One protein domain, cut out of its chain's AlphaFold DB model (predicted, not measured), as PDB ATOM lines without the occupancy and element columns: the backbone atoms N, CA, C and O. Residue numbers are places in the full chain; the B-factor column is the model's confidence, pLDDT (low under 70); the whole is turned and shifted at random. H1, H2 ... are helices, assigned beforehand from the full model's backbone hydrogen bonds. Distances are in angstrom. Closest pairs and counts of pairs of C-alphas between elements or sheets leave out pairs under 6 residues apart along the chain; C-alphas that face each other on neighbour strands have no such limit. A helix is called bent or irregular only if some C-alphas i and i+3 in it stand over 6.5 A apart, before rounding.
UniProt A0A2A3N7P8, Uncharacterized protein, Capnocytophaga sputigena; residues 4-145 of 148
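Overview. This is residues 4 to 145 of the 148 residues of an uncharacterized protein of Capnocytophaga sputigena (UniProt A0A2A3N7P8). Two groups of helices meet where the end of H3, residues 55 to 59, packs on H5: in one group H1, H2 and H4 pack on H3, and the other is a long hairpin of H5 and H6 with H7 near it. The printed part has 142 residues, with seven named helices, H1 to H7 in chain order, and no named strand: all helix. It is compact and rounded, spanning 37 by 37 by 29 A, with a radius of gyration of the C-alphas of 14.8 A.

Arrangement. H1, residues 4 to 10, touches H2, residues 32 to 41, about perpendicular at 74 degrees, the closest C-alphas being those of Leu 8 and Arg 34, 6.2 A apart. H2 and H3, residues 47 to 59, form a helical hairpin at 36 degrees, only just a steep tilt; their closest C-alphas are those of Leu 38 and Ala 53, 5.4 A apart. H3 is the hub, touching four helices. With residues 52 to 56 alone it only just touches H1, with 3 pairs of C-alphas within 8 A, the closest being Leu 9 and Ala 53 at 6.6 A. It touches H4, residues 63 to 74, opposite ways at a steep tilt of 48 degrees; the closest C-alphas are Ala 54 and Gly 65, 4.3 A apart. With residues 55 to 59 alone it touches H5, residues 92 to 110; the closest C-alphas are Ala 59 and Pro 99, 4.2 A apart. H5 and H6, residues 112 to 129, form a helical hairpin at a shallow tilt of 9 degrees, the closest C-alphas being Glu 108 and Gly 115 at 3.7 A. H7, residues 136 to 145, is close to H5 but not clearly touching: the closest C-alphas, Leu 101 and Tyr 142, are 7.7 A apart. Every O i to N i+4 pair is within hydrogen-bond range in H1 to H4, against 12 of 15 in H5, 12 of 14 in H6 and 3 of 6 in H7.

Along the chain. H1 begins at C-alpha 4, (-54.012, 22.310, -16.058), and H7 ends at C-alpha 145, (-26.199, 47.281, -24.130). From first to last C-alpha H3 measures 18.1 A, H5 28.2 A and H6 24.7 A. H6 and H7 are irregular: C-alphas 121 and 124 are 7.2 A apart, C-alphas 142 and 145 7.3 A.

Size, cuts and confidence. The C-alphas of Leu 86 and Glu 113 are the farthest apart, at 42.4 A. The printed part has no cut; the links H1 to H2, residues 11 to 31, and H4 to H5, residues 75 to 91, are long. The model's pLDDT is under 70 at residues 84 to 89.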
ATOM      1  N   GLN A   4     -55.334  22.403 -16.689       93.62
ATOM      2  CA  GLN A   4     -54.012  22.310 -16.058       93.62
ATOM      3  C   GLN A   4     -52.926  23.049 -16.852       93.62
ATOM      4  O   GLN A   4     -52.059  23.699 -16.277       93.62
ATOM      5  N   ILE A   5     -52.978  22.988 -18.187       95.88
ATOM      6  CA  ILE A   5     -52.034  23.714 -19.047       95.88
ATOM      7  C   ILE A   5     -52.291  25.219 -18.941       95.88
ATOM      8  O   ILE A   5     -51.348  25.998 -18.831       95.88
ATOM      9  N   GLN A   6     -53.563  25.631 -18.924       94.75
ATOM     10  CA  GLN A   6     -53.921  27.036 -18.734       94.75
ATOM     11  C   GLN A   6     -53.427  27.573 -17.390       94.75
ATOM     12  O   GLN A   6     -52.907  28.686 -17.335       94.75
ATOM     13  N   GLU A   7     -53.546  26.782 -16.326       95.62
ATOM     14  CA  GLU A   7     -53.049  27.135 -15.001       95.62
ATOM     15  C   GLU A   7     -51.520  27.268 -14.989       95.62
ATOM     16  O   GLU A   7     -50.998  28.291 -14.541       95.62
ATOM     17  N   LEU A   8     -50.788  26.301 -15.554       97.12
ATOM     18  CA  LEU A   8     -49.324  26.358 -15.643       97.12
ATOM     19  C   LEU A   8     -48.840  27.607 -16.389       97.12
ATOM     20  O   LEU A   8     -47.912  28.279 -15.930       97.12
ATOM     21  N   LEU A   9     -49.473  27.930 -17.517       96.56
ATOM     22  CA  LEU A   9     -49.052  29.026 -18.388       96.56
ATOM     23  C   LEU A   9     -49.463  30.405 -17.863       96.56
ATOM     24  O   LEU A   9     -48.707  31.351 -18.047       96.56
ATOM     25  N   ASN A  10     -50.617  30.536 -17.200       96.25
ATOM     26  CA  ASN A  10     -51.222  31.854 -16.955       96.25
ATOM     27  C   ASN A  10     -51.465  32.205 -15.485       96.25
ATOM     28  O   ASN A  10     -51.864  33.332 -15.198       96.25
ATOM     29  N   SER A  11     -51.277  31.277 -14.544       95.75
ATOM     30  CA  SER A  11     -51.554  31.570 -13.134       95.75
ATOM     31  C   SER A  11     -50.599  32.618 -12.555       95.75
ATOM     32  O   SER A  11     -49.410  32.672 -12.888       95.75
ATOM     33  N   ILE A  12     -51.139  33.422 -11.642       97.12
ATOM     34  CA  ILE A  12     -50.392  34.304 -10.746       97.12
ATOM     35  C   ILE A  12     -50.572  33.748  -9.326       97.12
ATOM     36  O   ILE A  12     -51.721  33.556  -8.910       97.12
ATOM     37  N   PRO A  13     -49.485  33.438  -8.594       95.44
ATOM     38  CA  PRO A  13     -49.568  32.912  -7.235       95.44
ATOM     39  C   PRO A  13     -50.365  33.821  -6.293       95.44
ATOM     40  O   PRO A  13     -50.339  35.050  -6.392       95.44
ATOM     41  N   GLN A  14     -51.075  33.218  -5.337       93.44
ATOM     42  CA  GLN A  14     -51.853  33.974  -4.359       93.44
ATOM     43  C   GLN A  14     -50.929  34.843  -3.491       93.44
ATOM     44  O   GLN A  14     -50.039  34.328  -2.823       93.44
ATOM     45  N   GLY A  15     -51.197  36.149  -3.448       92.56
ATOM     46  CA  GLY A  15     -50.413  37.115  -2.667       92.56
ATOM     47  C   GLY A  15     -49.471  37.976  -3.509       92.56
ATOM     48  O   GLY A  15     -49.061  39.033  -3.036       92.56
ATOM     49  N   VAL A  16     -49.218  37.598  -4.764       96.19
ATOM     50  CA  VAL A  16     -48.510  38.443  -5.731       96.19
ATOM     51  C   VAL A  16     -49.424  39.590  -6.168       96.19
ATOM     52  O   VAL A  16     -50.524  39.367  -6.672       96.19
ATOM     53  N   THR A  17     -48.979  40.833  -5.958       95.88
ATOM     54  CA  THR A  17     -49.744  42.049  -6.312       95.88
ATOM     55  C   THR A  17     -49.000  43.011  -7.234       95.88
ATOM     56  O   THR A  17     -49.574  44.018  -7.643       95.88
ATOM     57  N   TYR A  18     -47.722  42.757  -7.515       94.50
ATOM     58  CA  TYR A  18     -46.875  43.659  -8.299       94.50
ATOM     59  C   TYR A  18     -46.991  43.431  -9.812       94.50
ATOM     60  O   TYR A  18     -46.650  44.324 -10.583       94.50
ATOM     61  N   THR A  19     -47.514  42.279 -10.240       95.50
ATOM     62  CA  THR A  19     -47.736  41.965 -11.651       95.50
ATOM     63  C   THR A  19     -49.023  41.171 -11.868       95.50
ATOM     64  O   THR A  19     -49.552  40.520 -10.967       95.50
ATOM     65  N   THR A  20     -49.524  41.235 -13.098       94.94
ATOM     66  CA  THR A  20     -50.559  40.349 -13.640       94.94
ATOM     67  C   THR A  20     -50.031  39.490 -14.791       94.94
ATOM     68  O   THR A  20     -50.809  38.761 -15.404       94.94
ATOM     69  N   PHE A  21     -48.740  39.600 -15.114       94.69
ATOM     70  CA  PHE A  21     -48.077  38.872 -16.189       94.69
ATOM     71  C   PHE A  21     -47.198  37.766 -15.591       94.69
ATOM     72  O   PHE A  21     -46.349  38.061 -14.752       94.69
ATOM     73  N   PRO A  22     -47.388  36.495 -15.984       95.75
ATOM     74  CA  PRO A  22     -46.579  35.390 -15.479       95.75
ATOM     75  C   PRO A  22     -45.079  35.551 -15.742       95.75
ATOM     76  O   PRO A  22     -44.276  35.096 -14.935       95.75
ATOM     77  N   GLU A  23     -44.695  36.185 -16.853       94.56
ATOM     78  CA  GLU A  23     -43.293  36.410 -17.226       94.56
ATOM     79  C   GLU A  23     -42.549  37.321 -16.242       94.56
ATOM     80  O   GLU A  23     -41.337  37.184 -16.106       94.56
ATOM     81  N   ASP A  24     -43.271  38.202 -15.544       94.44
ATOM     82  CA  ASP A  24     -42.723  39.168 -14.584       94.44
ATOM     83  C   ASP A  24     -42.598  38.604 -13.160       94.44
ATOM     84  O   ASP A  24     -42.233  39.340 -12.246       94.44
ATOM     85  N   LEU A  25     -42.976  37.341 -12.932       95.31
ATOM     86  CA  LEU A  25     -42.886  36.742 -11.602       95.31
ATOM     87  C   LEU A  25     -41.431  36.654 -11.138       95.31
ATOM     88  O   LEU A  25     -40.562  36.166 -11.862       95.31
ATOM     89  N   GLU A  26     -41.199  37.081  -9.901       93.00
ATOM     90  CA  GLU A  26     -39.911  36.949  -9.231       93.00
ATOM     91  C   GLU A  26     -39.613  35.466  -8.918       93.00
ATOM     92  O   GLU A  26     -40.541  34.682  -8.670       93.00
ATOM     93  N   PRO A  27     -38.332  35.042  -8.920       91.88
ATOM     94  CA  PRO A  27     -37.946  33.647  -8.695       91.88
ATOM     95  C   PRO A  27     -38.528  33.012  -7.423       91.88
ATOM     96  O   PRO A  27     -38.877  31.831  -7.433       91.88
ATOM     97  N   GLU A  28     -38.653  33.771  -6.334       92.44
ATOM     98  CA  GLU A  28     -39.219  33.326  -5.054       92.44
ATOM     99  C   GLU A  28     -40.709  32.972  -5.105       92.44
ATOM    100  O   GLU A  28     -41.161  32.133  -4.321       92.44
ATOM    101  N   ASP A  29     -41.465  33.565  -6.028       95.56
ATOM    102  CA  ASP A  29     -42.902  33.326  -6.182       95.56
ATOM    103  C   ASP A  29     -43.196  32.125  -7.095       95.56
ATOM    104  O   ASP A  29     -44.332  31.641  -7.180       95.56
ATOM    105  N   ILE A  30     -42.180  31.604  -7.784       95.88
ATOM    106  CA  ILE A  30     -42.321  30.516  -8.748       95.88
ATOM    107  C   ILE A  30     -42.025  29.180  -8.066       95.88
ATOM    108  O   ILE A  30     -40.895  28.859  -7.698       95.88
ATOM    109  N   SER A  31     -43.049  28.330  -7.942       96.56
ATOM    110  CA  SER A  31     -42.861  26.996  -7.373       96.56
ATOM    111  C   SER A  31     -42.064  26.076  -8.309       96.56
ATOM    112  O   SER A  31     -42.261  26.060  -9.528       96.56
ATOM    113  N   GLN A  32     -41.215  25.222  -7.728       97.12
ATOM    114  CA  GLN A  32     -40.487  24.200  -8.492       97.12
ATOM    115  C   GLN A  32     -41.440  23.245  -9.229       97.12
ATOM    116  O   GLN A  32     -41.156  22.835 -10.350       97.12
ATOM    117  N   GLU A  33     -42.600  22.936  -8.639       97.62
ATOM    118  CA  GLU A  33     -43.635  22.117  -9.279       97.62
ATOM    119  C   GLU A  33     -44.135  22.742 -10.588       97.62
ATOM    120  O   GLU A  33     -44.288  22.038 -11.590       97.62
ATOM    121  N   ARG A  34     -44.330  24.068 -10.616       97.88
ATOM    122  CA  ARG A  34     -44.734  24.786 -11.828       97.88
ATOM    123  C   ARG A  34     -43.640  24.737 -12.889       97.88
ATOM    124  O   ARG A  34     -43.941  24.458 -14.048       97.88
ATOM    125  N   ILE A  35     -42.379  24.944 -12.500       98.38
ATOM    126  CA  ILE A  35     -41.224  24.823 -13.405       98.38
ATOM    127  C   ILE A  35     -41.172  23.419 -14.014       98.38
ATOM    128  O   ILE A  35     -41.062  23.277 -15.232       98.38
ATOM    129  N   ASP A  36     -41.296  22.377 -13.194       98.44
ATOM    130  CA  ASP A  36     -41.262  20.987 -13.653       98.44
ATOM    131  C   ASP A  36     -42.450  20.660 -14.573       98.44
ATOM    132  O   ASP A  36     -42.296  19.933 -15.559       98.44
ATOM    133  N   GLY A  37     -43.629  21.215 -14.284       98.19
ATOM    134  CA  GLY A  37     -44.808  21.147 -15.146       98.19
ATOM    135  C   GLY A  37     -44.550  21.767 -16.519       98.19
ATOM    136  O   GLY A  37     -44.755  21.110 -17.539       98.19
ATOM    137  N   LEU A  38     -44.020  22.989 -16.557       98.56
ATOM    138  CA  LEU A  38     -43.673  23.681 -17.801       98.56
ATOM    139  C   LEU A  38     -42.578  22.948 -18.585       98.56
ATOM    140  O   LEU A  38     -42.671  22.845 -19.806       98.56
ATOM    141  N   LYS A  39     -41.577  22.364 -17.911       98.62
ATOM    142  CA  LYS A  39     -40.530  21.566 -18.575       98.62
ATOM    143  C   LYS A  39     -41.107  20.366 -19.325       98.62
ATOM    144  O   LYS A  39     -40.612  20.030 -20.398       98.62
ATOM    145  N   LYS A  40     -42.173  19.739 -18.815       98.19
ATOM    146  CA  LYS A  40     -42.874  18.653 -19.529       98.19
ATOM    147  C   LYS A  40     -43.563  19.155 -20.802       98.19
ATOM    148  O   LYS A  40     -43.613  18.419 -21.785       98.19
ATOM    149  N   LEU A  41     -44.039  20.403 -20.810       98.25
ATOM    150  CA  LEU A  41     -44.698  21.011 -21.969       98.25
ATOM    151  C   LEU A  41     -43.731  21.363 -23.112       98.25
ATOM    152  O   LEU A  41     -44.185  21.556 -24.234       98.25
ATOM    153  N   LEU A  42     -42.414  21.353 -22.881       98.31
ATOM    154  CA  LEU A  42     -41.403  21.561 -23.932       98.31
ATOM    155  C   LEU A  42     -41.356  20.446 -24.991       98.31
ATOM    156  O   LEU A  42     -40.600  20.542 -25.946       98.31
ATOM    157  N   THR A  43     -42.119  19.365 -24.816       96.38
ATOM    158  CA  THR A  43     -42.271  18.300 -25.825       96.38
ATOM    159  C   THR A  43     -43.738  18.052 -26.186       96.38
ATOM    160  O   THR A  43     -44.092  16.983 -26.683       96.38
ATOM    161  N   HIS A  44     -44.605  19.028 -25.903       97.06
ATOM    162  CA  HIS A  44     -46.032  18.939 -26.189       97.06
ATOM    163  C   HIS A  44     -46.295  18.896 -27.705       97.06
ATOM    164  O   HIS A  44     -45.597  19.536 -28.485       97.06
ATOM    165  N   GLU A  45     -47.312  18.144 -28.139       94.44
ATOM    166  CA  GLU A  45     -47.622  17.966 -29.571       94.44
ATOM    167  C   GLU A  45     -48.113  19.253 -30.256       94.44
ATOM    168  O   GLU A  45     -47.857  19.485 -31.438       94.44
ATOM    169  N   ASP A  46     -48.813  20.096 -29.498       94.50
ATOM    170  CA  ASP A  46     -49.213  21.437 -29.913       94.50
ATOM    171  C   ASP A  46     -48.041  22.416 -29.740       94.50
ATOM    172  O   ASP A  46     -47.681  22.783 -28.617       94.50
ATOM    173  N   VAL A  47     -47.489  22.864 -30.871       93.88
ATOM    174  CA  VAL A  47     -46.359  23.804 -30.947       93.88
ATOM    175  C   VAL A  47     -46.664  25.128 -30.247       93.88
ATOM    176  O   VAL A  47     -45.752  25.746 -29.704       93.88
ATOM    177  N   PHE A  48     -47.922  25.576 -30.211       92.94
ATOM    178  CA  PHE A  48     -48.268  26.801 -29.491       92.94
ATOM    179  C   PHE A  48     -48.044  26.639 -27.983       92.94
ATOM    180  O   PHE A  48     -47.495  27.530 -27.337       92.94
ATOM    181  N   ILE A  49     -48.418  25.483 -27.428       96.00
ATOM    182  CA  ILE A  49     -48.214  25.164 -26.008       96.00
ATOM    183  C   ILE A  49     -46.718  25.023 -25.705       96.00
ATOM    184  O   ILE A  49     -46.246  25.588 -24.717       96.00
ATOM    185  N   GLU A  50     -45.976  24.336 -26.576       97.06
ATOM    186  CA  GLU A  50     -44.513  24.215 -26.493       97.06
ATOM    187  C   GLU A  50     -43.845  25.601 -26.460       97.06
ATOM    188  O   GLU A  50     -43.031  25.895 -25.582       97.06
ATOM    189  N   LEU A  51     -44.257  26.489 -27.368       95.94
ATOM    190  CA  LEU A  51     -43.740  27.849 -27.494       95.94
ATOM    191  C   LEU A  51     -44.074  28.712 -26.272       95.94
ATOM    192  O   LEU A  51     -43.198  29.409 -25.763       95.94
ATOM    193  N   CYS A  52     -45.307  28.656 -25.765       95.81
ATOM    194  CA  CYS A  52     -45.704  29.363 -24.545       95.81
ATOM    195  C   CYS A  52     -44.889  28.907 -23.327       95.81
ATOM    196  O   CYS A  52     -44.401  29.749 -22.571       95.81
ATOM    197  N   ALA A  53     -44.684  27.598 -23.157       98.12
ATOM    198  CA  ALA A  53     -43.876  27.065 -22.063       98.12
ATOM    199  C   ALA A  53     -42.399  27.472 -22.186       98.12
ATOM    200  O   ALA A  53     -41.789  27.890 -21.200       98.12
ATOM    201  N   ALA A  54     -41.835  27.410 -23.397       98.31
ATOM    202  CA  ALA A  54     -40.461  27.822 -23.669       98.31
ATOM    203  C   ALA A  54     -40.237  29.312 -23.379       98.31
ATOM    204  O   ALA A  54     -39.252  29.662 -22.729       98.31
ATOM    205  N   LYS A  55     -41.166  30.182 -23.799       97.44
ATOM    206  CA  LYS A  55     -41.127  31.622 -23.499       97.44
ATOM    207  C   LYS A  55     -41.116  31.886 -21.998       97.44
ATOM    208  O   LYS A  55     -40.269  32.639 -21.532       97.44
ATOM    209  N   LEU A  56     -42.029  31.260 -21.257       97.94
ATOM    210  CA  LEU A  56     -42.178  31.512 -19.825       97.94
ATOM    211  C   LEU A  56     -40.948  31.041 -19.038       97.94
ATOM    212  O   LEU A  56     -40.376  31.801 -18.264       97.94
ATOM    213  N   LEU A  57     -40.467  29.825 -19.314       98.62
ATOM    214  CA  LEU A  57     -39.233  29.309 -18.714       98.62
ATOM    215  C   LEU A  57     -38.009  30.163 -19.083       98.62
ATOM    216  O   LEU A  57     -37.143  30.383 -18.242       98.62
ATOM    217  N   CYS A  58     -37.931  30.648 -20.326       98.38
ATOM    218  CA  CYS A  58     -36.869  31.557 -20.751       98.38
ATOM    219  C   CYS A  58     -36.916  32.869 -19.959       98.38
ATOM    220  O   CYS A  58     -35.880  33.287 -19.448       98.38
ATOM    221  N   ALA A  59     -38.095  33.484 -19.817       97.31
ATOM    222  CA  ALA A  59     -38.254  34.727 -19.068       97.31
ATOM    223  C   ALA A  59     -37.791  34.581 -17.611       97.31
ATOM    224  O   ALA A  59     -37.075  35.435 -17.112       97.31
ATOM    225  N   TRP A  60     -38.067  33.443 -16.975       97.50
ATOM    226  CA  TRP A  60     -37.605  33.146 -15.612       97.50
ATOM    227  C   TRP A  60     -36.136  32.703 -15.513       97.50
ATOM    228  O   TRP A  60     -35.722  32.113 -14.515       97.50
ATOM    229  N   GLY A  61     -35.330  32.906 -16.557       96.94
ATOM    230  CA  GLY A  61     -33.905  32.576 -16.521       96.94
ATOM    231  C   GLY A  61     -33.590  31.074 -16.561       96.94
ATOM    232  O   GLY A  61     -32.467  30.685 -16.222       96.94
ATOM    233  N   ILE A  62     -34.528  30.204 -16.960       98.00
ATOM    234  CA  ILE A  62     -34.321  28.746 -17.019       98.00
ATOM    235  C   ILE A  62     -33.708  28.342 -18.369       98.00
ATOM    236  O   ILE A  62     -34.316  28.503 -19.430       98.00
ATOM    237  N   ASP A  63     -32.509  27.754 -18.325       98.00
ATOM    238  CA  ASP A  63     -31.709  27.403 -19.510       98.00
ATOM    239  C   ASP A  63     -32.438  26.474 -20.488       98.00
ATOM    240  O   ASP A  63     -32.267  26.599 -21.702       98.00
ATOM    241  N   GLU A  64     -33.220  25.509 -19.993       98.50
ATOM    242  CA  GLU A  64     -33.995  24.615 -20.859       98.50
ATOM    243  C   GLU A  64     -35.072  25.367 -21.646       98.50
ATOM    244  O   GLU A  64     -35.277  25.060 -22.820       98.50
ATOM    245  N   GLY A  65     -35.694  26.384 -21.041       98.31
ATOM    246  CA  GLY A  65     -36.646  27.265 -21.717       98.31
ATOM    247  C   GLY A  65     -35.981  28.074 -22.821       98.31
ATOM    248  O   GLY A  65     -36.443  28.051 -23.959       98.31
ATOM    249  N   PHE A  66     -34.843  28.707 -22.516       98.31
ATOM    250  CA  PHE A  66     -34.044  29.435 -23.508       98.31
ATOM    251  C   PHE A  66     -33.655  28.541 -24.695       98.31
ATOM    252  O   PHE A  66     -33.892  28.896 -25.849       98.31
ATOM    253  N   LYS A  67     -33.111  27.346 -24.432       98.25
ATOM    254  CA  LYS A  67     -32.705  26.406 -25.491       98.25
ATOM    255  C   LYS A  67     -33.882  25.984 -26.368       98.25
ATOM    256  O   LYS A  67     -33.743  25.999 -27.589       98.25
ATOM    257  N   ALA A  68     -35.018  25.631 -25.769       98.25
ATOM    258  CA  ALA A  68     -36.213  25.241 -26.513       98.25
ATOM    259  C   ALA A  68     -36.758  26.403 -27.357       98.25
ATOM    260  O   ALA A  68     -37.065  26.223 -28.535       98.25
ATOM    261  N   LEU A  69     -36.798  27.615 -26.793       97.62
ATOM    262  CA  LEU A  69     -37.264  28.814 -27.489       97.62
ATOM    263  C   LEU A  69     -36.424  29.100 -28.740       97.62
ATOM    264  O   LEU A  69     -36.969  29.336 -29.819       97.62
ATOM    265  N   ILE A  70     -35.098  29.028 -28.610       97.06
ATOM    266  CA  ILE A  70     -34.174  29.211 -29.731       97.06
ATOM    267  C   ILE A  70     -34.336  28.110 -30.780       97.06
ATOM    268  O   ILE A  70     -34.407  28.420 -31.966       97.06
ATOM    269  N   GLN A  71     -34.460  26.844 -30.375       97.06
ATOM    270  CA  GLN A  71     -34.677  25.735 -31.312       97.06
ATOM    271  C   GLN A  71     -35.972  25.902 -32.117       97.06
ATOM    272  O   GLN A  71     -35.981  25.665 -33.326       97.06
ATOM    273  N   LEU A  72     -37.055  26.342 -31.474       95.81
ATOM    274  CA  LEU A  72     -38.326  26.632 -32.140       95.81
ATOM    275  C   LEU A  72     -38.203  27.796 -33.126       95.81
ATOM    276  O   LEU A  72     -38.718  27.711 -34.245       95.81
ATOM    277  N   TYR A  73     -37.503  28.861 -32.733       94.12
ATOM    278  CA  TYR A  73     -37.240  30.007 -33.599       94.12
ATOM    279  C   TYR A  73     -36.402  29.617 -34.826       94.12
ATOM    280  O   TYR A  73     -36.799  29.898 -35.955       94.12
ATOM    281  N   GLU A  74     -35.284  28.915 -34.631       94.50
ATOM    282  CA  GLU A  74     -34.396  28.471 -35.715       94.50
ATOM    283  C   GLU A  74     -35.076  27.474 -36.662       94.50
ATOM    284  O   GLU A  74     -34.811  27.479 -37.865       94.50
ATOM    285  N   ALA A  75     -35.995  26.653 -36.148       94.38
ATOM    286  CA  ALA A  75     -36.808  25.744 -36.952       94.38
ATOM    287  C   ALA A  75     -37.953  26.441 -37.719       94.38
ATOM    288  O   ALA A  75     -38.707  25.758 -38.414       94.38
ATOM    289  N   GLY A  76     -38.132  27.761 -37.573       90.75
ATOM    290  CA  GLY A  76     -39.244  28.513 -38.169       90.75
ATOM    291  C   GLY A  76     -40.611  28.176 -37.565       90.75
ATOM    292  O   GLY A  76     -41.643  28.541 -38.119       90.75
ATOM    293  N   LYS A  77     -40.643  27.473 -36.427       89.75
ATOM    294  CA  LYS A  77     -41.875  27.009 -35.774       89.75
ATOM    295  C   LYS A  77     -42.550  28.076 -34.915       89.75
ATOM    296  O   LYS A  77     -43.667  27.857 -34.470       89.75
ATOM    297  N   ALA A  78     -41.890  29.204 -34.667       84.00
ATOM    298  CA  ALA A  78     -42.477  30.313 -33.920       84.00
ATOM    299  C   ALA A  78     -43.367  31.228 -34.788       84.00
ATOM    300  O   ALA A  78     -44.206  31.944 -34.248       84.00
ATOM    301  N   GLU A  79     -43.191  31.211 -36.115       81.06
ATOM    302  CA  GLU A  79     -43.859  32.139 -37.035       81.06
ATOM    303  C   GLU A  79     -45.374  31.888 -37.116       81.06
ATOM    304  O   GLU A  79     -45.841  30.749 -37.138       81.06
ATOM    305  N   GLY A  80     -46.159  32.967 -37.182       75.69
ATOM    306  CA  GLY A  80     -47.607  32.900 -37.407       75.69
ATOM    307  C   GLY A  80     -48.469  32.609 -36.172       75.69
ATOM    308  O   GLY A  80     -49.694  32.704 -36.263       75.69
ATOM    309  N   TYR A  81     -47.878  32.318 -35.008       79.88
ATOM    310  CA  TYR A  81     -48.639  32.089 -33.769       79.88
ATOM    311  C   TYR A  81     -49.050  33.377 -33.047       79.88
ATOM    312  O   TYR A  81     -50.056  33.388 -32.335       79.88
ATOM    313  N   PHE A  82     -48.323  34.474 -33.263       71.88
ATOM    314  CA  PHE A  82     -48.572  35.764 -32.613       71.88
ATOM    315  C   PHE A  82     -48.999  36.856 -33.602       71.88
ATOM    316  O   PHE A  82     -48.641  38.021 -33.469       71.88
ATOM    317  N   THR A  83     -49.783  36.510 -34.623       70.44
ATOM    318  CA  THR A  83     -50.292  37.519 -35.562       70.44
ATOM    319  C   THR A  83     -51.313  38.434 -34.886       70.44
ATOM    320  O   THR A  83     -52.338  37.955 -34.381       70.44
ATOM    321  N   HIS A  84     -51.101  39.752 -34.941       64.19
ATOM    322  CA  HIS A  84     -52.052  40.720 -34.403       64.19
ATOM    323  C   HIS A  84     -53.276  40.813 -35.327       64.19
ATOM    324  O   HIS A  84     -53.280  41.529 -36.334       64.19
ATOM    325  N   ARG A  85     -54.342  40.071 -34.994       56.97
ATOM    326  CA  ARG A  85     -55.520  39.855 -35.867       56.97
ATOM    327  C   ARG A  85     -56.208  41.138 -36.353       56.97
ATOM    328  O   ARG A  85     -56.889  41.100 -37.369       56.97
ATOM    329  N   LEU A  86     -56.056  42.253 -35.635       59.53
ATOM    330  CA  LEU A  86     -56.697  43.533 -35.964       59.53
ATOM    331  C   LEU A  86     -55.915  44.387 -36.973       59.53
ATOM    332  O   LEU A  86     -56.520  45.200 -37.668       59.53
ATOM    333  N   HIS A  87     -54.592  44.224 -37.054       62.34
ATOM    334  CA  HIS A  87     -53.717  45.111 -37.836       62.34
ATOM    335  C   HIS A  87     -52.826  44.368 -38.837       62.34
ATOM    336  O   HIS A  87     -52.224  45.002 -39.698       62.34
ATOM    337  N   GLY A  88     -52.784  43.032 -38.770       64.44
ATOM    338  CA  GLY A  88     -52.165  42.184 -39.786       64.44
ATOM    339  C   GLY A  88     -50.637  42.152 -39.767       64.44
ATOM    340  O   GLY A  88     -50.059  41.567 -40.678       64.44
ATOM    341  N   TYR A  89     -49.985  42.749 -38.764       69.62
ATOM    342  CA  TYR A  89     -48.549  42.577 -38.554       69.62
ATOM    343  C   TYR A  89     -48.274  41.397 -37.608       69.62
ATOM    344  O   TYR A  89     -49.090  41.052 -36.746       69.62
ATOM    345  N   ASP A  90     -47.146  40.733 -37.846       75.25
ATOM    346  CA  ASP A  90     -46.678  39.592 -37.068       75.25
ATOM    347  C   ASP A  90     -45.912  40.095 -35.839       75.25
ATOM    348  O   ASP A  90     -44.865  40.718 -35.995       75.25
ATOM    349  N   GLU A  91     -46.433  39.844 -34.635       83.31
ATOM    350  CA  GLU A  91     -45.782  40.235 -33.376       83.31
ATOM    351  C   GLU A  91     -44.830  39.162 -32.851       83.31
ATOM    352  O   GLU A  91     -44.318  39.265 -31.738       83.31
ATOM    353  N   THR A  92     -44.582  38.100 -33.622       85.69
ATOM    354  CA  THR A  92     -43.705  37.005 -33.195       85.69
ATOM    355  C   THR A  92     -42.328  37.528 -32.788       85.69
ATOM    356  O   THR A  92     -41.781  37.073 -31.787       85.69
ATOM    357  N   ALA A  93     -41.775  38.517 -33.497       88.38
ATOM    358  CA  ALA A  93     -40.464  39.066 -33.161       88.38
ATOM    359  C   ALA A  93     -40.454  39.743 -31.779       88.38
ATOM    360  O   ALA A  93     -39.580  39.467 -30.957       88.38
ATOM    361  N   GLU A  94     -41.454  40.573 -31.498       90.31
ATOM    362  CA  GLU A  94     -41.659  41.239 -30.212       90.31
ATOM    363  C   GLU A  94     -41.905  40.229 -29.086       90.31
ATOM    364  O   GLU A  94     -41.332  40.342 -28.002       90.31
ATOM    365  N   GLN A  95     -42.720  39.209 -29.357       89.88
ATOM    366  CA  GLN A  95     -43.060  38.152 -28.405       89.88
ATOM    367  C   GLN A  95     -41.862  37.270 -28.045       89.88
ATOM    368  O   GLN A  95     -41.848  36.694 -26.960       89.88
ATOM    369  N   LEU A  96     -40.862  37.159 -28.920       92.69
ATOM    370  CA  LEU A  96     -39.618  36.440 -28.646       92.69
ATOM    371  C   LEU A  96     -38.546  37.330 -28.008       92.69
ATOM    372  O   LEU A  96     -37.746  36.830 -27.222       92.69
ATOM    373  N   LEU A  97     -38.523  38.632 -28.306       94.50
ATOM    374  CA  LEU A  97     -37.551  39.554 -27.713       94.50
ATOM    375  C   LEU A  97     -37.722  39.682 -26.202       94.50
ATOM    376  O   LEU A  97     -36.723  39.617 -25.491       94.50
ATOM    377  N   TRP A  98     -38.955  39.829 -25.710       93.69
ATOM    378  CA  TRP A  98     -39.208  40.004 -24.275       93.69
ATOM    379  C   TRP A  98     -38.585  38.887 -23.419       93.69
ATOM    380  O   TRP A  98     -37.731  39.212 -22.593       93.69
ATOM    381  N   PRO A  99     -38.885  37.590 -23.642       96.00
ATOM    382  CA  PRO A  99     -38.272  36.504 -22.876       96.00
ATOM    383  C   PRO A  99     -36.742  36.476 -22.903       96.00
ATOM    384  O   PRO A  99     -36.133  36.064 -21.922       96.00
ATOM    385  N   LEU A 100     -36.108  36.898 -24.003       97.19
ATOM    386  CA  LEU A 100     -34.646  36.951 -24.093       97.19
ATOM    387  C   LEU A 100     -34.056  38.064 -23.223       97.19
ATOM    388  O   LEU A 100     -32.991  37.877 -22.639       97.19
ATOM    389  N   LEU A 101     -34.737  39.209 -23.132       95.56
ATOM    390  CA  LEU A 101     -34.321  40.308 -22.260       95.56
ATOM    391  C   LEU A 101     -34.466  39.917 -20.789       95.56
ATOM    392  O   LEU A 101     -33.498  40.044 -20.045       95.56
ATOM    393  N   TYR A 102     -35.619  39.359 -20.406       95.38
ATOM    394  CA  TYR A 102     -35.828  38.838 -19.052       95.38
ATOM    395  C   TYR A 102     -34.791  37.772 -18.697       95.38
ATOM    396  O   TYR A 102     -34.157  37.873 -17.654       95.38
ATOM    397  N   TYR A 103     -34.512  36.831 -19.606       97.25
ATOM    398  CA  TYR A 103     -33.475  35.819 -19.401       97.25
ATOM    399  C   TYR A 103     -32.122  36.437 -19.021       97.25
ATOM    400  O   TYR A 103     -31.486  35.983 -18.074       97.25
ATOM    401  N   GLN A 104     -31.667  37.476 -19.729       95.81
ATOM    402  CA  GLN A 104     -30.400  38.134 -19.403       95.81
ATOM    403  C   GLN A 104     -30.458  38.886 -18.070       95.81
ATOM    404  O   GLN A 104     -29.518  38.753 -17.288       95.81
ATOM    405  N   SER A 105     -31.547  39.605 -17.785       93.69
ATOM    406  CA  SER A 105     -31.731  40.309 -16.509       93.69
ATOM    407  C   SER A 105     -31.756  39.348 -15.317       93.69
ATOM    408  O   SER A 105     -30.988  39.526 -14.378       93.69
ATOM    409  N   THR A 106     -32.527  38.261 -15.384       93.75
ATOM    410  CA  THR A 106     -32.574  37.243 -14.322       93.75
ATOM    411  C   THR A 106     -31.216  36.566 -14.115       93.75
ATOM    412  O   THR A 106     -30.844  36.222 -12.996       93.75
ATOM    413  N   LYS A 107     -30.429  36.367 -15.181       95.50
ATOM    414  CA  LYS A 107     -29.066  35.825 -15.054       95.50
ATOM    415  C   LYS A 107     -28.103  36.811 -14.399       95.50
ATOM    416  O   LYS A 107     -27.259  36.380 -13.621       95.50
ATOM    417  N   GLU A 108     -28.236  38.100 -14.688       94.19
ATOM    418  CA  GLU A 108     -27.430  39.166 -14.083       94.19
ATOM    419  C   GLU A 108     -27.684  39.299 -12.574       94.19
ATOM    420  O   GLU A 108     -26.737  39.478 -11.809       94.19
ATOM    421  N   GLU A 109     -28.930  39.111 -12.131       92.75
ATOM    422  CA  GLU A 109     -29.288  39.078 -10.705       92.75
ATOM    423  C   GLU A 109     -28.616  37.923  -9.944       92.75
ATOM    424  O   GLU A 109     -28.315  38.051  -8.756       92.75
ATOM    425  N   ILE A 110     -28.333  36.803 -10.622       91.50
ATOM    426  CA  ILE A 110     -27.589  35.676 -10.040       91.50
ATOM    427  C   ILE A 110     -26.101  36.027  -9.902       91.50
ATOM    428  O   ILE A 110     -25.506  35.797  -8.846       91.50
ATOM    429  N   SER A 111     -25.481  36.531 -10.974       95.25
ATOM    430  CA  SER A 111     -24.118  37.072 -10.957       95.25
ATOM    431  C   SER A 111     -23.788  37.856 -12.232       95.25
ATOM    432  O   SER A 111     -24.323  37.582 -13.305       95.25
ATOM    433  N   GLU A 112     -22.809  38.761 -12.137       94.19
ATOM    434  CA  GLU A 112     -22.263  39.501 -13.288       94.19
ATOM    435  C   GLU A 112     -21.790  38.551 -14.407       94.19
ATOM    436  O   GLU A 112     -22.202  38.692 -15.556       94.19
ATOM    437  N   GLU A 113     -21.024  37.507 -14.067       96.69
ATOM    438  CA  GLU A 113     -20.547  36.504 -15.036       96.69
ATOM    439  C   GLU A 113     -21.704  35.769 -15.738       96.69
ATOM    440  O   GLU A 113     -21.652  35.502 -16.944       96.69
ATOM    441  N   ALA A 114     -22.768  35.430 -15.002       95.44
ATOM    442  CA  ALA A 114     -23.938  34.776 -15.575       95.44
ATOM    443  C   ALA A 114     -24.700  35.720 -16.518       95.44
ATOM    444  O   ALA A 114     -25.094  35.290 -17.608       95.44
ATOM    445  N   GLY A 115     -24.848  36.991 -16.138       95.31
ATOM    446  CA  GLY A 115     -25.431  38.046 -16.967       95.31
ATOM    447  C   GLY A 115     -24.658  38.266 -18.268       95.31
ATOM    448  O   GLY A 115     -25.248  38.208 -19.348       95.31
ATOM    449  N   GLU A 116     -23.333  38.419 -18.202       95.81
ATOM    450  CA  GLU A 116     -22.472  38.578 -19.385       95.81
ATOM    451  C   GLU A 116     -22.573  37.377 -20.332       95.81
ATOM    452  O   GLU A 116     -22.693  37.523 -21.554       95.81
ATOM    453  N   LYS A 117     -22.566  36.161 -19.778       96.38
ATOM    454  CA  LYS A 117     -22.719  34.940 -20.569       96.38
ATOM    455  C   LYS A 117     -24.084  34.887 -21.254       96.38
ATOM    456  O   LYS A 117     -24.152  34.564 -22.441       96.38
ATOM    457  N   ALA A 118     -25.156  35.214 -20.537       96.81
ATOM    458  CA  ALA A 118     -26.505  35.265 -21.093       96.81
ATOM    459  C   ALA A 118     -26.607  36.317 -22.203       96.81
ATOM    460  O   ALA A 118     -27.099  36.023 -23.292       96.81
ATOM    461  N   GLN A 119     -26.045  37.505 -21.981       96.25
ATOM    462  CA  GLN A 119     -25.968  38.576 -22.967       96.25
ATOM    463  C   GLN A 119     -25.282  38.117 -24.261       96.25
ATOM    464  O   GLN A 119     -25.806  38.337 -25.356       96.25
ATOM    465  N   GLN A 120     -24.135  37.441 -24.156       96.31
ATOM    466  CA  GLN A 120     -23.422  36.884 -25.313       96.31
ATOM    467  C   GLN A 120     -24.258  35.831 -26.054       96.31
ATOM    468  O   GLN A 120     -24.255  35.810 -27.287       96.31
ATOM    469  N   GLN A 121     -24.994  34.986 -25.323       97.06
ATOM    470  CA  GLN A 121     -25.866  33.956 -25.898       97.06
ATOM    471  C   GLN A 121     -27.054  34.548 -26.663       97.06
ATOM    472  O   GLN A 121     -27.349  34.093 -27.768       97.06
ATOM    473  N   ILE A 122     -27.729  35.563 -26.115       97.12
ATOM    474  CA  ILE A 122     -28.926  36.145 -26.743       97.12
ATOM    475  C   ILE A 122     -28.591  37.120 -27.876       97.12
ATOM    476  O   ILE A 122     -29.394  37.288 -28.795       97.12
ATOM    477  N   ARG A 123     -27.408  37.752 -27.852       96.62
ATOM    478  CA  ARG A 123     -26.973  38.795 -28.802       96.62
ATOM    479  C   ARG A 123     -27.268  38.490 -30.280       96.62
ATOM    480  O   ARG A 123     -27.831  39.370 -30.939       96.62
ATOM    481  N   PRO A 124     -26.901  37.326 -30.857       96.31
ATOM    482  CA  PRO A 124     -27.192  37.046 -32.265       96.31
ATOM    483  C   PRO A 124     -28.698  37.010 -32.560       96.31
ATOM    484  O   PRO A 124     -29.126  37.536 -33.586       96.31
ATOM    485  N   TYR A 125     -29.500  36.457 -31.650       96.00
ATOM    486  CA  TYR A 125     -30.950  36.340 -31.808       96.00
ATOM    487  C   TYR A 125     -31.645  37.687 -31.651       96.00
ATOM    488  O   TYR A 125     -32.464  38.050 -32.489       96.00
ATOM    489  N   VAL A 126     -31.236  38.489 -30.663       95.31
ATOM    490  CA  VAL A 126     -31.716  39.866 -30.492       95.31
ATOM    491  C   VAL A 126     -31.447  40.688 -31.756       95.31
ATOM    492  O   VAL A 126     -32.357  41.336 -32.266       95.31
ATOM    493  N   LYS A 127     -30.241  40.601 -32.341       94.62
ATOM    494  CA  LYS A 127     -29.909  41.291 -33.604       94.62
ATOM    495  C   LYS A 127     -30.825  40.894 -34.763       94.62
ATOM    496  O   LYS A 127     -31.205  41.762 -35.545       94.62
ATOM    497  N   GLN A 128     -31.163  39.613 -34.890       93.69
ATOM    498  CA  GLN A 128     -32.051  39.131 -35.951       93.69
ATOM    499  C   GLN A 128     -33.504  39.552 -35.722       93.69
ATOM    500  O   GLN A 128     -34.151  40.047 -36.641       93.69
ATOM    501  N   LEU A 129     -34.013  39.387 -34.500       92.88
ATOM    502  CA  LEU A 129     -35.395  39.716 -34.153       92.88
ATOM    503  C   LEU A 129     -35.664  41.220 -34.288       92.88
ATOM    504  O   LEU A 129     -36.703  41.605 -34.813       92.88
ATOM    505  N   LEU A 130     -34.700  42.078 -33.937       92.12
ATOM    506  CA  LEU A 130     -34.804  43.532 -34.124       92.12
ATOM    507  C   LEU A 130     -34.953  43.971 -35.588       92.12
ATOM    508  O   LEU A 130     -35.439  45.068 -35.843       92.12
ATOM    509  N   GLN A 131     -34.547  43.148 -36.554       91.31
ATOM    510  CA  GLN A 131     -34.788  43.431 -37.975       91.31
ATOM    511  C   GLN A 131     -36.217  43.077 -38.405       91.31
ATOM    512  O   GLN A 131     -36.650  43.503 -39.474       91.31
ATOM    513  N   LYS A 132     -36.926  42.278 -37.598       89.38
ATOM    514  CA  LYS A 132     -38.269  41.759 -37.875       89.38
ATOM    515  C   LYS A 132     -39.374  42.471 -37.087       89.38
ATOM    516  O   LYS A 132     -40.524  42.381 -37.501       89.38
ATOM    517  N   VAL A 133     -39.050  43.158 -35.987       89.12
ATOM    518  CA  VAL A 133     -40.046  43.922 -35.215       89.12
ATOM    519  C   VAL A 133     -40.654  45.049 -36.039       89.12
ATOM    520  O   VAL A 133     -39.994  45.674 -36.871       89.12
ATOM    521  N   HIS A 134     -41.907  45.364 -35.745       86.25
ATOM    522  CA  HIS A 134     -42.646  46.426 -36.404       86.25
ATOM    523  C   HIS A 134     -42.065  47.818 -36.104       86.25
ATOM    524  O   HIS A 134     -41.986  48.665 -36.993       86.25
ATOM    525  N   ASN A 135     -41.642  48.055 -34.857       86.56
ATOM    526  CA  ASN A 135     -41.130  49.350 -34.401       86.56
ATOM    527  C   ASN A 135     -39.789  49.210 -33.651       86.56
ATOM    528  O   ASN A 135     -39.775  49.195 -32.417       86.56
ATOM    529  N   PRO A 136     -38.646  49.126 -34.357       86.69
ATOM    530  CA  PRO A 136     -37.340  48.894 -33.734       86.69
ATOM    531  C   PRO A 136     -36.887  50.023 -32.796       86.69
ATOM    532  O   PRO A 136     -36.183  49.762 -31.821       86.69
ATOM    533  N   GLU A 137     -37.324  51.265 -33.022       87.69
ATOM    534  CA  GLU A 137     -36.954  52.407 -32.171       87.69
ATOM    535  C   GLU A 137     -37.461  52.256 -30.730       87.69
ATOM    536  O   GLU A 137     -36.789  52.671 -29.786       87.69
ATOM    537  N   GLN A 138     -38.606  51.591 -30.532       88.75
ATOM    538  CA  GLN A 138     -39.139  51.293 -29.199       88.75
ATOM    539  C   GLN A 138     -38.209  50.378 -28.388       88.75
ATOM    540  O   GLN A 138     -38.180  50.452 -27.156       88.75
ATOM    541  N   TRP A 139     -37.437  49.535 -29.072       90.31
ATOM    542  CA  TRP A 139     -36.579  48.532 -28.453       90.31
ATOM    543  C   TRP A 139     -35.184  49.045 -28.124       90.31
ATOM    544  O   TRP A 139     -34.507  48.460 -27.281       90.31
ATOM    545  N   LYS A 140     -34.766  50.156 -28.739       87.44
ATOM    546  CA  LYS A 140     -33.402  50.690 -28.659       87.44
ATOM    547  C   LYS A 140     -32.874  50.772 -27.227       87.44
ATOM    548  O   LYS A 140     -31.795  50.262 -26.954       87.44
ATOM    549  N   LYS A 141     -33.666  51.324 -26.303       89.38
ATOM    550  CA  LYS A 141     -33.269  51.491 -24.893       89.38
ATOM    551  C   LYS A 141     -33.031  50.174 -24.141       89.38
ATOM    552  O   LYS A 141     -32.316  50.178 -23.151       89.38
ATOM    553  N   TYR A 142     -33.641  49.074 -24.586       88.50
ATOM    554  CA  TYR A 142     -33.509  47.764 -23.944       88.50
ATOM    555  C   TYR A 142     -32.365  46.939 -24.541       88.50
ATOM    556  O   TYR A 142     -31.791  46.094 -23.868       88.50
ATOM    557  N   VAL A 143     -32.029  47.176 -25.812       89.44
ATOM    558  CA  VAL A 143     -31.090  46.331 -26.569       89.44
ATOM    559  C   VAL A 143     -29.734  46.986 -26.822       89.44
ATOM    560  O   VAL A 143     -28.813  46.300 -27.257       89.44
ATOM    561  N   GLU A 144     -29.580  48.285 -26.551       86.94
ATOM    562  CA  GLU A 144     -28.339  49.034 -26.804       86.94
ATOM    563  C   GLU A 144     -27.123  48.405 -26.110       86.94
ATOM    564  O   GLU A 144     -26.087  48.220 -26.744       86.94
ATOM    565  N   GLY A 145     -27.265  47.982 -24.851       84.94
ATOM    566  CA  GLY A 145     -26.199  47.281 -24.130       84.94
ATOM    567  C   GLY A 145     -25.876  45.899 -24.706       84.94
ATOM    568  O   GLY A 145     -24.744  45.448 -24.609       84.94
TER     569      GLY A 145